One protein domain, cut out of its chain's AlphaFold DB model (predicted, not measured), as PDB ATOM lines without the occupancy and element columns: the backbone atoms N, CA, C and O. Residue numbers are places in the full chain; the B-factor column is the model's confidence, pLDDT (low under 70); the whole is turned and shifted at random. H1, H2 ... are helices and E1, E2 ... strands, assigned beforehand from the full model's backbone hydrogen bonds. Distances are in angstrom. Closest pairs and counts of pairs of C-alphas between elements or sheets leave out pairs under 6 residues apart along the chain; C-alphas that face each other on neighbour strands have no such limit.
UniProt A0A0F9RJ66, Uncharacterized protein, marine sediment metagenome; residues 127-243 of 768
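What this domain is: This is residues 127 to 243 of the 768 residues of an uncharacterized protein of marine sediment metagenome (UniProt A0A0F9RJ66). What is the main picture? The model is a rod of two lobes: a twisted four-stranded sheet with short helix H1 beside its strands, and a three-stranded sheet that makes one end, while H2, on a tail after E7, makes the other end. What builds it? The printed part has 117 residues with two named helices and seven named strands, in the order E1 E2 E3 H1 E4 E5 E6 E7 H2; the sheets, E4 E5 E7 E6 and E1 E2 E3, are antiparallel, and the class is mixed, with under half of the residues in named elements. It is only just compact, close to loose, with a radius of gyration of the C-alphas of 15.7 A and spans of 54 by 26 by 18 A.

Where its parts are: Where is the larger sheet? E4 is residues 187 to 190, E5 199 to 204 (16.3 A), E7 226 to 229 and E6 216 to 218. Where are the others? E1 is residues 140 to 145, from C-alpha 140 at (26.857, 7.102, 29.328), E2 148 to 155 (21.6 A) and E3 158 to 164 (18.0 A). H1 is residues 173 to 177, and H2, 237 to 241, ends at C-alpha 241 (14.873, 50.978, 30.406).

How they stand to each other: How is the larger sheet paired? N 202 of E5 and O 228 of E7 are 2.8 A apart, N 188 and O 201 in the hairpin E4 and E5 2.8 A, and N 217 and O 227 in the hairpin E6 and E7 2.9 A. What of the helices? H1 is on this sheet, height 6.5 A, over none of its strands; H2 is on neither sheet. In both, every O i to N i+4 pair is within hydrogen-bond range. And the smaller sheet? E1 E2 E3 is a meander, each strand the antiparallel neighbour of the one before, with N 143 and O 150 at 2.8 A and N 160 and O 153 at 2.8 A; E3 and E4 are apart.

The domain as a whole: How large is it? The two C-alphas farthest apart, those of Ala 136 and Trp 237, are 53.9 A apart. Are there cuts, long links or weak places? The printed part has no cut, the link E5 to E6 is long, with 11 residues, and residue 132 alone is under 70 in pLDDT.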
ATOM      1  N   VAL A 127      17.017   5.980  31.448       71.88
ATOM      2  CA  VAL A 127      16.793   5.709  32.870       71.88
ATOM      3  C   VAL A 127      16.036   6.865  33.521       71.88
ATOM      4  O   VAL A 127      16.128   8.014  33.094       71.88
ATOM      5  N   THR A 128      15.256   6.574  34.561       73.19
ATOM      6  CA  THR A 128      14.569   7.591  35.385       73.19
ATOM      7  C   THR A 128      15.350   7.950  36.650       73.19
ATOM      8  O   THR A 128      15.035   8.932  37.316       73.19
ATOM      9  N   THR A 129      16.387   7.175  36.963       79.56
ATOM     10  CA  THR A 129      17.379   7.404  38.018       79.56
ATOM     11  C   THR A 129      18.726   6.894  37.518       79.56
ATOM     12  O   THR A 129      18.755   5.839  36.888       79.56
ATOM     13  N   LEU A 130      19.820   7.602  37.803       79.00
ATOM     14  CA  LEU A 130      21.164   7.138  37.441       79.00
ATOM     15  C   LEU A 130      21.474   5.807  38.129       79.00
ATOM     16  O   LEU A 130      21.086   5.607  39.284       79.00
ATOM     17  N   THR A 131      22.168   4.909  37.433       78.06
ATOM     18  CA  THR A 131      22.539   3.609  38.003       78.06
ATOM     19  C   THR A 131      23.454   3.783  39.225       78.06
ATOM     20  O   THR A 131      24.438   4.528  39.184       78.06
ATOM     21  N   ASP A 132      23.116   3.070  40.306       67.00
ATOM     22  CA  ASP A 132      23.854   2.988  41.572       67.00
ATOM     23  C   ASP A 132      24.060   1.498  41.942       67.00
ATOM     24  O   ASP A 132      23.073   0.748  41.943       67.00
ATOM     25  N   PRO A 133      25.292   1.011  42.226       79.69
ATOM     26  CA  PRO A 133      26.567   1.741  42.272       79.69
ATOM     27  C   PRO A 133      26.975   2.354  40.928       79.69
ATOM     28  O   PRO A 133      26.676   1.793  39.874       79.69
ATOM     29  N   VAL A 134      27.677   3.499  40.982       80.50
ATOM     30  CA  VAL A 134      28.186   4.219  39.800       80.50
ATOM     31  C   VAL A 134      28.946   3.239  38.885       80.50
ATOM     32  O   VAL A 134      29.883   2.584  39.355       80.50
ATOM     33  N   PRO A 135      28.561   3.113  37.600       81.94
ATOM     34  CA  PRO A 135      29.223   2.228  36.644       81.94
ATOM     35  C   PRO A 135      30.694   2.592  36.377       81.94
ATOM     36  O   PRO A 135      31.241   3.548  36.920       81.94
ATOM     37  N   ALA A 136      31.365   1.822  35.518       83.19
ATOM     38  CA  ALA A 136      32.744   2.115  35.133       83.19
ATOM     39  C   ALA A 136      32.868   3.463  34.389       83.19
ATOM     40  O   ALA A 136      31.946   3.906  33.705       83.19
ATOM     41  N   ASN A 137      34.045   4.094  34.475       80.50
ATOM     42  CA  ASN A 137      34.357   5.295  33.692       80.50
ATOM     43  C   ASN A 137      34.062   5.089  32.202       80.50
ATOM     44  O   ASN A 137      34.432   4.066  31.627       80.50
ATOM     45  N   GLY A 138      33.460   6.099  31.574       72.81
ATOM     46  CA  GLY A 138      33.064   6.074  30.168       72.81
ATOM     47  C   GLY A 138      31.649   5.550  29.911       72.81
ATOM     48  O   GLY A 138      31.187   5.660  28.778       72.81
ATOM     49  N   THR A 139      30.936   5.030  30.919       79.62
ATOM     50  CA  THR A 139      29.502   4.734  30.786       79.62
ATOM     51  C   THR A 139      28.715   6.024  30.572       79.62
ATOM     52  O   THR A 139      28.941   7.007  31.277       79.62
ATOM     53  N   VAL A 140      27.791   6.007  29.611       78.69
ATOM     54  CA  VAL A 140      26.857   7.102  29.328       78.69
ATOM     55  C   VAL A 140      25.441   6.619  29.611       78.69
ATOM     56  O   VAL A 140      25.059   5.538  29.169       78.69
ATOM     57  N   GLU A 141      24.662   7.428  30.319       83.31
ATOM     58  CA  GLU A 141      23.235   7.207  30.552       83.31
ATOM     59  C   GLU A 141      22.441   8.450  30.167       83.31
ATOM     60  O   GLU A 141      22.914   9.583  30.300       83.31
ATOM     61  N   ILE A 142      21.215   8.232  29.692       81.50
ATOM     62  CA  ILE A 142      20.268   9.316  29.442       81.50
ATOM     63  C   ILE A 142      19.266   9.309  30.588       81.50
ATOM     64  O   ILE A 142      18.414   8.424  30.675       81.50
ATOM     65  N   LEU A 143      19.377  10.297  31.470       81.81
ATOM     66  CA  LEU A 143      18.461  10.486  32.585       81.81
ATOM     67  C   LEU A 143      17.278  11.338  32.129       81.81
ATOM     68  O   LEU A 143      17.426  12.530  31.853       81.81
ATOM     69  N   GLN A 144      16.086  10.750  32.083       81.94
ATOM     70  CA  GLN A 144      14.864  11.512  31.856       81.94
ATOM     71  C   GLN A 144      14.439  12.196  33.157       81.94
ATOM     72  O   GLN A 144      13.987  11.544  34.098       81.94
ATOM     73  N   THR A 145      14.536  13.522  33.196       81.81
ATOM     74  CA  THR A 145      14.038  14.342  34.308       81.81
ATOM     75  C   THR A 145      12.758  15.078  33.915       81.81
ATOM     76  O   THR A 145      12.366  15.096  32.745       81.81
ATOM     77  N   SER A 146      12.118  15.738  34.884       77.88
ATOM     78  CA  SER A 146      11.033  16.686  34.602       77.88
ATOM     79  C   SER A 146      11.491  17.875  33.753       77.88
ATOM     80  O   SER A 146      10.660  18.469  33.073       77.88
ATOM     81  N   ALA A 147      12.791  18.192  33.758       77.31
ATOM     82  CA  ALA A 147      13.362  19.274  32.966       77.31
ATOM     83  C   ALA A 147      13.807  18.853  31.557       77.31
ATOM     84  O   ALA A 147      14.208  19.696  30.761       77.31
ATOM     85  N   GLY A 148      13.741  17.559  31.232       83.12
ATOM     86  CA  GLY A 148      14.170  17.007  29.949       83.12
ATOM     87  C   GLY A 148      15.168  15.860  30.089       83.12
ATOM     88  O   GLY A 148      15.518  15.435  31.195       83.12
ATOM     89  N   ALA A 149      15.607  15.349  28.940       83.88
ATOM     90  CA  ALA A 149      16.577  14.265  28.844       83.88
ATOM     91  C   ALA A 149      18.003  14.805  29.021       83.88
ATOM     92  O   ALA A 149      18.516  15.531  28.166       83.88
ATOM     93  N   GLN A 150      18.627  14.443  30.135       86.12
ATOM     94  CA  GLN A 150      20.003  14.776  30.482       86.12
ATOM     95  C   GLN A 150      20.948  13.668  30.022       86.12
ATOM     96  O   GLN A 150      20.664  12.492  30.234       86.12
ATOM     97  N   VAL A 151      22.090  14.028  29.446       83.94
ATOM     98  CA  VAL A 151      23.142  13.082  29.057       83.94
ATOM     99  C   VAL A 151      24.226  13.098  30.126       83.94
ATOM    100  O   VAL A 151      24.944  14.086  30.272       83.94
ATOM    101  N   TRP A 152      24.357  12.004  30.864       82.50
ATOM    102  CA  TRP A 152      25.348  11.846  31.923       82.50
ATOM    103  C   TRP A 152      26.445  10.890  31.481       82.50
ATOM    104  O   TRP A 152      26.165   9.883  30.838       82.50
ATOM    105  N   HIS A 153      27.688  11.181  31.853       83.12
ATOM    106  CA  HIS A 153      28.800  10.249  31.697       83.12
ATOM    107  C   HIS A 153      29.473   9.963  33.039       83.12
ATOM    108  O   HIS A 153      29.494  10.816  33.925       83.12
ATOM    109  N   VAL A 154      30.034   8.771  33.217       81.19
ATOM    110  CA  VAL A 154      30.896   8.503  34.369       81.19
ATOM    111  C   VAL A 154      32.308   8.972  34.040       81.19
ATOM    112  O   VAL A 154      32.959   8.436  33.139       81.19
ATOM    113  N   SER A 155      32.801   9.950  34.792       82.25
ATOM    114  CA  SER A 155      34.173  10.445  34.712       82.25
ATOM    115  C   SER A 155      34.813  10.406  36.095       82.25
ATOM    116  O   SER A 155      34.225  10.849  37.078       82.25
ATOM    117  N   ALA A 156      36.019   9.840  36.182       84.25
ATOM    118  CA  ALA A 156      36.768   9.679  37.433       84.25
ATOM    119  C   ALA A 156      35.984   9.016  38.596       84.25
ATOM    120  O   ALA A 156      36.226   9.314  39.761       84.25
ATOM    121  N   GLY A 157      35.078   8.084  38.289       82.94
ATOM    122  CA  GLY A 157      34.294   7.319  39.263       82.94
ATOM    123  C   GLY A 157      33.030   8.025  39.758       82.94
ATOM    124  O   GLY A 157      32.426   7.556  40.719       82.94
ATOM    125  N   ALA A 158      32.625   9.131  39.129       84.25
ATOM    126  CA  ALA A 158      31.408   9.864  39.462       84.25
ATOM    127  C   ALA A 158      30.607  10.216  38.203       84.25
ATOM    128  O   ALA A 158      31.166  10.405  37.122       84.25
ATOM    129  N   TRP A 159      29.289  10.333  38.354       82.06
ATOM    130  CA  TRP A 159      28.421  10.868  37.312       82.06
ATOM    131  C   TRP A 159      28.688  12.364  37.104       82.06
ATOM    132  O   TRP A 159      28.655  13.145  38.054       82.06
ATOM    133  N   ALA A 160      28.911  12.766  35.857       81.56
ATOM    134  CA  ALA A 160      29.008  14.155  35.434       81.56
ATOM    135  C   ALA A 160      28.038  14.424  34.272       81.56
ATOM    136  O   ALA A 160      27.928  13.637  33.330       81.56
ATOM    137  N   LEU A 161      27.300  15.528  34.369       82.44
ATOM    138  CA  LEU A 161      26.338  15.949  33.356       82.44
ATOM    139  C   LEU A 161      27.086  16.570  32.173       82.44
ATOM    140  O   LEU A 161      27.851  17.514  32.351       82.44
ATOM    141  N   VAL A 162      26.863  16.033  30.975       78.94
ATOM    142  CA  VAL A 162      27.579  16.414  29.745       78.94
ATOM    143  C   VAL A 162      26.747  17.340  28.866       78.94
ATOM    144  O   VAL A 162      27.299  18.158  28.135       78.94
ATOM    145  N   GLY A 163      25.423  17.209  28.909       83.44
ATOM    146  CA  GLY A 163      24.539  17.955  28.025       83.44
ATOM    147  C   GLY A 163      23.076  17.580  28.186       83.44
ATOM    148  O   GLY A 163      22.705  16.753  29.021       83.44
ATOM    149  N   TRP A 164      22.246  18.161  27.329       85.56
ATOM    150  CA  TRP A 164      20.817  17.877  27.243       85.56
ATOM    151  C   TRP A 164      20.452  17.527  25.806       85.56
ATOM    152  O   TRP A 164      21.009  18.101  24.872       85.56
ATOM    153  N   LEU A 165      19.525  16.585  25.629       78.88
ATOM    154  CA  LEU A 165      19.171  16.067  24.305       78.88
ATOM    155  C   LEU A 165      18.193  16.969  23.537       78.88
ATOM    156  O   LEU A 165      18.225  17.022  22.312       78.88
ATOM    157  N   PHE A 166      17.330  17.677  24.264       80.56
ATOM    158  CA  PHE A 166      16.348  18.626  23.737       80.56
ATOM    159  C   PHE A 166      16.419  19.921  24.547       80.56
ATOM    160  O   PHE A 166      17.060  19.941  25.598       80.56
ATOM    161  N   THR A 167      15.740  20.979  24.088       86.50
ATOM    162  CA  THR A 167      15.555  22.225  24.848       86.50
ATOM    163  C   THR A 167      15.032  21.893  26.248       86.50
ATOM    164  O   THR A 167      13.893  21.430  26.368       86.50
ATOM    165  N   PRO A 168      15.845  22.063  27.306       90.19
ATOM    166  CA  PRO A 168      15.411  21.719  28.646       90.19
ATOM    167  C   PRO A 168      14.397  22.747  29.146       90.19
ATOM    168  O   PRO A 168      14.523  23.938  28.855       90.19
ATOM    169  N   MET A 169      13.400  22.286  29.899       93.19
ATOM    170  CA  MET A 169      12.303  23.104  30.412       93.19
ATOM    171  C   MET A 169      12.317  23.120  31.940       93.19
ATOM    172  O   MET A 169      12.008  22.127  32.588       93.19
ATOM    173  N   PHE A 170      12.637  24.255  32.543       93.62
ATOM    174  CA  PHE A 170      12.732  24.387  33.994       93.62
ATOM    175  C   PHE A 170      11.444  24.971  34.595       93.62
ATOM    176  O   PHE A 170      10.836  25.869  34.012       93.62
ATOM    177  N   PRO A 171      11.023  24.535  35.794       92.00
ATOM    178  CA  PRO A 171       9.793  25.032  36.416       92.00
ATOM    179  C   PRO A 171       9.901  26.483  36.920       92.00
ATOM    180  O   PRO A 171       8.880  27.122  37.169       92.00
ATOM    181  N   SER A 172      11.117  27.009  37.115       93.56
ATOM    182  CA  SER A 172      11.364  28.365  37.625       93.56
ATOM    183  C   SER A 172      12.758  28.880  37.252       93.56
ATOM    184  O   SER A 172      13.642  28.099  36.897       93.56
ATOM    185  N   LEU A 173      12.976  30.192  37.399       92.69
ATOM    186  CA  LEU A 173      14.306  30.793  37.236       92.69
ATOM    187  C   LEU A 173      15.335  30.246  38.223       92.69
ATOM    188  O   LEU A 173      16.477  30.056  37.834       92.69
ATOM    189  N   ALA A 174      14.942  29.953  39.465       93.00
ATOM    190  CA  ALA A 174      15.848  29.356  40.445       93.00
ATOM    191  C   ALA A 174      16.325  27.967  39.985       93.00
ATOM    192  O   ALA A 174      17.517  27.683  39.995       93.00
ATOM    193  N   ALA A 175      15.408  27.137  39.473       91.88
ATOM    194  CA  ALA A 175      15.768  25.832  38.925       91.88
ATOM    195  C   ALA A 175      16.674  25.947  37.686       91.88
ATOM    196  O   ALA A 175      17.542  25.103  37.483       91.88
ATOM    197  N   LEU A 176      16.488  26.993  36.872       93.75
ATOM    198  CA  LEU A 176      17.370  27.271  35.743       93.75
ATOM    199  C   LEU A 176      18.754  27.788  36.190       93.75
ATOM    200  O   LEU A 176      19.759  27.400  35.604       93.75
ATOM    201  N   GLN A 177      18.830  28.647  37.214       93.69
ATOM    202  CA  GLN A 177      20.094  29.157  37.774       93.69
ATOM    203  C   GLN A 177      20.993  28.022  38.267       93.69
ATOM    204  O   GLN A 177      22.208  28.061  38.061       93.69
ATOM    205  N   ASP A 178      20.386  27.011  38.885       91.62
ATOM    206  CA  ASP A 178      21.067  25.834  39.424       91.62
ATOM    207  C   ASP A 178      21.340  24.756  38.362       91.62
ATOM    208  O   ASP A 178      21.944  23.725  38.668       91.62
ATOM    209  N   ALA A 179      20.915  24.969  37.111       89.25
ATOM    210  CA  ALA A 179      21.163  24.023  36.033       89.25
ATOM    211  C   ALA A 179      22.671  23.817  35.821       89.25
ATOM    212  O   ALA A 179      23.464  24.747  35.951       89.25
ATOM    213  N   ALA A 180      23.049  22.595  35.441       87.88
ATOM    214  CA  ALA A 180      24.411  22.217  35.071       87.88
ATOM    215  C   ALA A 180      24.442  21.623  33.647       87.88
ATOM    216  O   ALA A 180      23.405  21.234  33.097       87.88
ATOM    217  N   GLY A 181      25.625  21.603  33.029       84.81
ATOM    218  CA  GLY A 181      25.863  21.001  31.712       84.81
ATOM    219  C   GLY A 181      25.103  21.628  30.537       84.81
ATOM    220  O   GLY A 181      24.801  20.917  29.583       84.81
ATOM    221  N   LEU A 182      24.767  22.925  30.581       89.31
ATOM    222  CA  LEU A 182      24.312  23.628  29.374       89.31
ATOM    223  C   LEU A 182      25.526  23.983  28.517       89.31
ATOM    224  O   LEU A 182      26.552  24.432  29.033       89.31
ATOM    225  N   ILE A 183      25.394  23.807  27.209       88.81
ATOM    226  CA  ILE A 183      26.427  24.196  26.245       88.81
ATOM    227  C   ILE A 183      26.242  25.656  25.819       88.81
ATOM    228  O   ILE A 183      25.127  26.177  25.819       88.81
ATOM    229  N   ASP A 184      27.336  26.337  25.481       90.25
ATOM    230  CA  ASP A 184      27.289  27.732  25.029       90.25
ATOM    231  C   ASP A 184      26.364  27.892  23.807       90.25
ATOM    232  O   ASP A 184      26.389  27.074  22.886       90.25
ATOM    233  N   GLY A 185      25.507  28.912  23.821       87.25
ATOM    234  CA  GLY A 185      24.461  29.133  22.820       87.25
ATOM    235  C   GLY A 185      23.211  28.259  22.982       87.25
ATOM    236  O   GLY A 185      22.267  28.412  22.204       87.25
ATOM    237  N   GLN A 186      23.153  27.358  23.969       90.81
ATOM    238  CA  GLN A 186      21.990  26.495  24.164       90.81
ATOM    239  C   GLN A 186      20.760  27.294  24.590       90.81
ATOM    240  O   GLN A 186      20.787  28.039  25.572       90.81
ATOM    241  N   MET A 187      19.662  27.068  23.871       92.69
ATOM    242  CA  MET A 187      18.348  27.569  24.243       92.69
ATOM    243  C   MET A 187      17.727  26.680  25.320       92.69
ATOM    244  O   MET A 187      17.787  25.452  25.243       92.69
ATOM    245  N   VAL A 188      17.109  27.311  26.308       93.56
ATOM    246  CA  VAL A 188      16.402  26.670  27.416       93.56
ATOM    247  C   VAL A 188      15.066  27.367  27.629       93.56
ATOM    248  O   VAL A 188      14.917  28.547  27.319       93.56
ATOM    249  N   GLU A 189      14.096  26.646  28.165       94.81
ATOM    250  CA  GLU A 189      12.752  27.140  28.442       94.81
ATOM    251  C   GLU A 189      12.505  27.175  29.955       94.81
ATOM    252  O   GLU A 189      12.992  26.327  30.701       94.81
ATOM    253  N   VAL A 190      11.744  28.156  30.429       94.81
ATOM    254  CA  VAL A 190      11.314  28.274  31.828       94.81
ATOM    255  C   VAL A 190       9.804  28.444  31.860       94.81
ATOM    256  O   VAL A 190       9.282  29.350  31.219       94.81
ATOM    257  N   GLU A 191       9.089  27.611  32.616       91.69
ATOM    258  CA  GLU A 191       7.620  27.651  32.689       91.69
ATOM    259  C   GLU A 191       7.087  28.886  33.420       91.69
ATOM    260  O   GLU A 191       6.051  29.433  33.042       91.69
ATOM    261  N   LYS A 192       7.781  29.293  34.487       89.50
ATOM    262  CA  LYS A 192       7.456  30.459  35.315       89.50
ATOM    263  C   LYS A 192       8.692  31.331  35.464       89.50
ATOM    264  O   LYS A 192       9.424  31.248  36.454       89.50
ATOM    265  N   ALA A 193       8.940  32.135  34.442       88.06
ATOM    266  CA  ALA A 193       9.955  33.171  34.485       88.06
ATOM    267  C   ALA A 193       9.521  34.335  35.392       88.06
ATOM    268  O   ALA A 193       8.445  34.311  35.996       88.06
ATOM    269  N   PHE A 194      10.351  35.375  35.486       86.38
ATOM    270  CA  PHE A 194      10.086  36.537  36.343       86.38
ATOM    271  C   PHE A 194       8.732  37.210  36.047       86.38
ATOM    272  O   PHE A 194       8.036  37.652  36.954       86.38
ATOM    273  N   ASN A 195       8.303  37.212  34.781       81.56
ATOM    274  CA  ASN A 195       7.016  37.767  34.348       81.56
ATOM    275  C   ASN A 195       5.798  36.855  34.630       81.56
ATOM    276  O   ASN A 195       4.688  37.155  34.178       81.56
ATOM    277  N   GLY A 196       6.001  35.727  35.322       81.56
ATOM    278  CA  GLY A 196       4.979  34.728  35.645       81.56
ATOM    279  C   GLY A 196       4.544  33.847  34.470       81.56
ATOM    280  O   GLY A 196       3.664  33.004  34.642       81.56
ATOM    281  N   GLY A 197       5.131  34.039  33.289       85.12
ATOM    282  CA  GLY A 197       4.854  33.277  32.079       85.12
ATOM    283  C   GLY A 197       6.022  32.399  31.648       85.12
ATOM    284  O   GLY A 197       7.082  32.361  32.274       85.12
ATOM    285  N   ARG A 198       5.793  31.706  30.534       91.44
ATOM    286  CA  ARG A 198       6.777  30.863  29.867       91.44
ATOM    287  C   ARG A 198       7.764  31.722  29.074       91.44
ATOM    288  O   ARG A 198       7.336  32.620  28.345       91.44
ATOM    289  N   GLU A 199       9.058  31.459  29.205       93.00
ATOM    290  CA  GLU A 199      10.124  32.286  28.624       93.00
ATOM    291  C   GLU A 199      11.313  31.438  28.164       93.00
ATOM    292  O   GLU A 199      11.600  30.398  28.754       93.00
ATOM    293  N   TYR A 200      12.016  31.897  27.128       94.31
ATOM    294  CA  TYR A 200      13.227  31.252  26.627       94.31
ATOM    295  C   TYR A 200      14.472  32.046  27.023       94.31
ATOM    296  O   TYR A 200      14.484  33.279  26.970       94.31
ATOM    297  N   PHE A 201      15.535  31.325  27.368       95.88
ATOM    298  CA  PHE A 201      16.855  31.870  27.666       95.88
ATOM    299  C   PHE A 201      17.901  31.211  26.771       95.88
ATOM    300  O   PHE A 201      17.744  30.069  26.352       95.88
ATOM    301  N   THR A 202      18.980  31.929  26.488       95.25
ATOM    302  CA  THR A 202      20.182  31.393  25.844       95.25
ATOM    303  C   THR A 202      21.320  31.427  26.849       95.25
ATOM    304  O   THR A 202      21.592  32.479  27.436       95.25
ATOM    305  N   TYR A 203      21.982  30.295  27.074       95.31
ATOM    306  CA  TYR A 203      23.195  30.273  27.884       95.31
ATOM    307  C   TYR A 203      24.367  30.852  27.087       95.31
ATOM    308  O   TYR A 203      24.612  30.447  25.957       95.31
ATOM    309  N   ASN A 204      25.084  31.804  27.678       94.50
ATOM    310  CA  ASN A 204      26.319  32.359  27.147       94.50
ATOM    311  C   ASN A 204      27.423  32.243  28.207       94.50
ATOM    312  O   ASN A 204      27.440  32.996  29.189       94.50
ATOM    313  N   ALA A 205      28.352  31.316  27.997       92.56
ATOM    314  CA  ALA A 205      29.424  30.972  28.929       92.56
ATOM    315  C   ALA A 205      30.443  32.108  29.131       92.56
ATOM    316  O   ALA A 205      31.110  32.173  30.163       92.56
ATOM    317  N   THR A 206      30.553  33.017  28.158       93.31
ATOM    318  CA  THR A 206      31.540  34.115  28.148       93.31
ATOM    319  C   THR A 206      30.936  35.474  28.499       93.31
ATOM    320  O   THR A 206      31.668  36.450  28.665       93.31
ATOM    321  N   SER A 207      29.610  35.557  28.633       93.12
ATOM    322  CA  SER A 207      28.915  36.816  28.886       93.12
ATOM    323  C   SER A 207      29.330  37.438  30.216       93.12
ATOM    324  O   SER A 207      29.250  36.821  31.280       93.12
ATOM    325  N   THR A 208      29.717  38.709  30.148       91.69
ATOM    326  CA  THR A 208      30.050  39.552  31.303       91.69
ATOM    327  C   THR A 208      28.919  40.504  31.674       91.69
ATOM    328  O   THR A 208      29.131  41.406  32.484       91.69
ATOM    329  N   LEU A 209      27.730  40.345  31.077       92.06
ATOM    330  CA  LEU A 209      26.589  41.202  31.390       92.06
ATOM    331  C   LEU A 209      26.266  41.131  32.889       92.06
ATOM    332  O   LEU A 209      26.481  40.110  33.546       92.06
ATOM    333  N   ILE A 210      25.767  42.222  33.459       91.62
ATOM    334  CA  ILE A 210      25.383  42.253  34.873       91.62
ATOM    335  C   ILE A 210      24.064  41.492  35.017       91.62
ATOM    336  O   ILE A 210      23.131  41.730  34.258       91.62
ATOM    337  N   ALA A 211      24.009  40.544  35.954       91.19
ATOM    338  CA  ALA A 211      22.778  39.817  36.231       91.19
ATOM    339  C   ALA A 211      21.808  40.700  37.023       91.19
ATOM    340  O   ALA A 211      22.200  41.302  38.022       91.19
ATOM    341  N   ASP A 212      20.551  40.733  36.598       89.81
ATOM    342  CA  ASP A 212      19.447  41.412  37.284       89.81
ATOM    343  C   ASP A 212      18.424  40.436  37.877       89.81
ATOM    344  O   ASP A 212      17.497  40.843  38.573       89.81
ATOM    345  N   GLY A 213      18.606  39.135  37.633       89.50
ATOM    346  CA  GLY A 213      17.728  38.087  38.144       89.50
ATOM    347  C   GLY A 213      16.414  37.937  37.373       89.50
ATOM    348  O   GLY A 213      15.602  37.102  37.768       89.50
ATOM    349  N   ALA A 214      16.220  38.686  36.283       90.44
ATOM    350  CA  ALA A 214      15.018  38.657  35.453       90.44
ATOM    351  C   ALA A 214      15.338  38.372  33.975       90.44
ATOM    352  O   ALA A 214      15.094  37.255  33.517       90.44
ATOM    353  N   ILE A 215      15.884  39.344  33.229       93.50
ATOM    354  CA  ILE A 215      16.302  39.158  31.821       93.50
ATOM    355  C   ILE A 215      17.705  38.569  31.717       93.50
ATOM    356  O   ILE A 215      18.012  37.907  30.723       93.50
ATOM    357  N   ILE A 216      18.563  38.820  32.706       94.38
ATOM    358  CA  ILE A 216      19.941  38.337  32.739       94.38
ATOM    359  C   ILE A 216      20.153  37.646  34.071       94.38
ATOM    360  O   ILE A 216      20.143  38.246  35.147       94.38
ATOM    361  N   VAL A 217      20.355  36.343  33.985       94.75
ATOM    362  CA  VAL A 217      20.348  35.451  35.132       94.75
ATOM    363  C   VAL A 217      21.723  34.802  35.268       94.75
ATOM    364  O   VAL A 217      22.321  34.357  34.288       94.75
ATOM    365  N   THR A 218      22.267  34.776  36.485       94.88
ATOM    366  CA  THR A 218      23.543  34.100  36.760       94.88
ATOM    367  C   THR A 218      23.386  32.594  36.558       94.88
ATOM    368  O   THR A 218      22.474  31.991  37.112       94.88
ATOM    369  N   ALA A 219      24.289  31.975  35.796       92.75
ATOM    370  CA  ALA A 219      24.329  30.525  35.616       92.75
ATOM    371  C   ALA A 219      25.107  29.856  36.767       92.75
ATOM    372  O   ALA A 219      26.217  29.358  36.575       92.75
ATOM    373  N   THR A 220      24.564  29.902  37.987       91.62
ATOM    374  CA  THR A 220      25.241  29.443  39.214       91.62
ATOM    375  C   THR A 220      25.730  27.997  39.106       91.62
ATOM    376  O   THR A 220      26.878  27.721  39.457       91.62
ATOM    377  N   GLY A 221      24.917  27.093  38.554       86.62
ATOM    378  CA  GLY A 221      25.285  25.685  38.370       86.62
ATOM    379  C   GLY A 221      26.366  25.427  37.305       86.62
ATOM    380  O   GLY A 221      26.919  24.330  37.261       86.62
ATOM    381  N   MET A 222      26.738  26.436  36.502       87.50
ATOM    382  CA  MET A 222      27.855  26.377  35.538       87.50
ATOM    383  C   MET A 222      29.146  27.019  36.060       87.50
ATOM    384  O   MET A 222      30.190  26.928  35.415       87.50
ATOM    385  N   GLY A 223      29.084  27.725  37.192       83.12
ATOM    386  CA  GLY A 223      30.198  28.476  37.780       83.12
ATOM    387  C   GLY A 223      30.561  29.793  37.072       83.12
ATOM    388  O   GLY A 223      31.062  30.704  37.729       83.12
ATOM    389  N   VAL A 224      30.295  29.934  35.767       86.81
ATOM    390  CA  VAL A 224      30.551  31.144  34.954       86.81
ATOM    391  C   VAL A 224      29.431  31.389  33.927       86.81
ATOM    392  O   VAL A 224      28.584  30.531  33.706       86.81
ATOM    393  N   GLY A 225      29.417  32.567  33.291       92.69
ATOM    394  CA  GLY A 225      28.479  32.903  32.210       92.69
ATOM    395  C   GLY A 225      27.130  33.480  32.658       92.69
ATOM    396  O   GLY A 225      26.910  33.793  33.836       92.69
ATOM    397  N   ARG A 226      26.225  33.677  31.690       96.12
ATOM    398  CA  ARG A 226      24.873  34.231  31.877       96.12
ATOM    399  C   ARG A 226      23.826  33.455  31.096       96.12
ATOM    400  O   ARG A 226      24.078  32.997  29.991       96.12
ATOM    401  N   LEU A 227      22.631  33.390  31.658       95.38
ATOM    402  CA  LEU A 227      21.405  32.976  30.992       95.38
ATOM    403  C   LEU A 227      20.683  34.248  30.551       95.38
ATOM    404  O   LEU A 227      20.290  35.061  31.388       95.38
ATOM    405  N   ILE A 228      20.570  34.448  29.242       95.69
ATOM    406  CA  ILE A 228      20.080  35.692  28.644       95.69
ATOM    407  C   ILE A 228      18.704  35.437  28.043       95.69
ATOM    408  O   ILE A 228      18.563  34.617  27.138       95.69
ATOM    409  N   SER A 229      17.695  36.141  28.539       94.75
ATOM    410  CA  SER A 229      16.333  36.077  28.019       94.75
ATOM    411  C   SER A 229      16.287  36.456  26.539       94.75
ATOM    412  O   SER A 229      16.976  37.384  26.106       94.75
ATOM    413  N   THR A 230      15.418  35.806  25.767       91.69
ATOM    414  CA  THR A 230      15.110  36.184  24.376       91.69
ATOM    415  C   THR A 230      13.798  36.956  24.247       91.69
ATOM    416  O   THR A 230      13.346  37.246  23.139       91.69
ATOM    417  N   ARG A 231      13.150  37.315  25.362       90.12
ATOM    418  CA  ARG A 231      11.838  37.964  25.305       90.12
ATOM    419  C   ARG A 231      11.914  39.347  24.667       90.12
ATOM    420  O   ARG A 231      12.829  40.125  24.952       90.12
ATOM    421  N   ALA A 232      10.866  39.666  23.914       89.69
ATOM    422  CA  ALA A 232      10.597  40.994  23.368       89.69
ATOM    423  C   ALA A 232       9.454  41.722  24.104       89.69
ATOM    424  O   ALA A 232       9.088  42.836  23.737       89.69
ATOM    425  N   VAL A 233       8.862  41.092  25.129       90.31
ATOM    426  CA  VAL A 233       7.765  41.667  25.919       90.31
ATOM    427  C   VAL A 233       8.207  41.864  27.365       90.31
ATOM    428  O   VAL A 233       8.445  40.883  28.066       90.31
ATOM    429  N   TYR A 234       8.272  43.114  27.807       90.00
ATOM    430  CA  TYR A 234       8.701  43.513  29.150       90.00
ATOM    431  C   TYR A 234       7.513  43.670  30.094       90.00
ATOM    432  O   TYR A 234       6.398  43.984  29.661       90.00
ATOM    433  N   VAL A 235       7.752  43.444  31.383       87.75
ATOM    434  CA  VAL A 235       6.754  43.583  32.451       87.75
ATOM    435  C   VAL A 235       6.375  45.044  32.652       87.75
ATOM    436  O   VAL A 235       5.189  45.346  32.761       87.75
ATOM    437  N   ASP A 236       7.362  45.934  32.660       86.56
ATOM    438  CA  ASP A 236       7.179  47.365  32.860       86.56
ATOM    439  C   ASP A 236       8.299  48.185  32.193       86.56
ATOM    440  O   ASP A 236       9.226  47.653  31.572       86.56
ATOM    441  N   TRP A 237       8.174  49.511  32.286       86.62
ATOM    442  CA  TRP A 237       9.140  50.451  31.724       86.62
ATOM    443  C   TRP A 237      10.511  50.383  32.403       86.62
ATOM    444  O   TRP A 237      11.523  50.574  31.732       86.62
ATOM    445  N   ALA A 238      10.569  50.127  33.712       87.19
ATOM    446  CA  ALA A 238      11.829  50.119  34.451       87.19
ATOM    447  C   ALA A 238      12.725  48.968  33.980       87.19
ATOM    448  O   ALA A 238      13.911  49.174  33.722       87.19
ATOM    449  N   GLU A 239      12.132  47.795  33.785       89.94
ATOM    450  CA  GLU A 239      12.790  46.612  33.244       89.94
ATOM    451  C   GLU A 239      13.295  46.838  31.811       89.94
ATOM    452  O   GLU A 239      14.437  46.512  31.501       89.94
ATOM    453  N   PHE A 240      12.479  47.446  30.943       91.31
ATOM    454  CA  PHE A 240      12.899  47.792  29.580       91.31
ATOM    455  C   PHE A 240      14.014  48.844  29.556       91.31
ATOM    456  O   PHE A 240      14.999  48.700  28.832       91.31
ATOM    457  N   ASN A 241      13.894  49.898  30.366       90.69
ATOM    458  CA  ASN A 241      14.873  50.978  30.406       90.69
ATOM    459  C   ASN A 241      16.238  50.512  30.949       90.69
ATOM    460  O   ASN A 241      17.267  51.066  30.562       90.69
ATOM    461  N   ALA A 242      16.259  49.506  31.827       92.38
ATOM    462  CA  ALA A 242      17.475  48.922  32.387       92.38
ATOM    463  C   ALA A 242      18.094  47.810  31.520       92.38
ATOM    464  O   ALA A 242      19.169  47.319  31.857       92.38
ATOM    465  N   ASP A 243      17.450  47.410  30.420       93.44
ATOM    466  CA  ASP A 243      17.906  46.276  29.620       93.44
ATOM    467  C   ASP A 243      19.226  46.560  28.891       93.44
ATOM    468  O   ASP A 243      19.313  47.459  28.054       93.44
TER     469      ASP A 243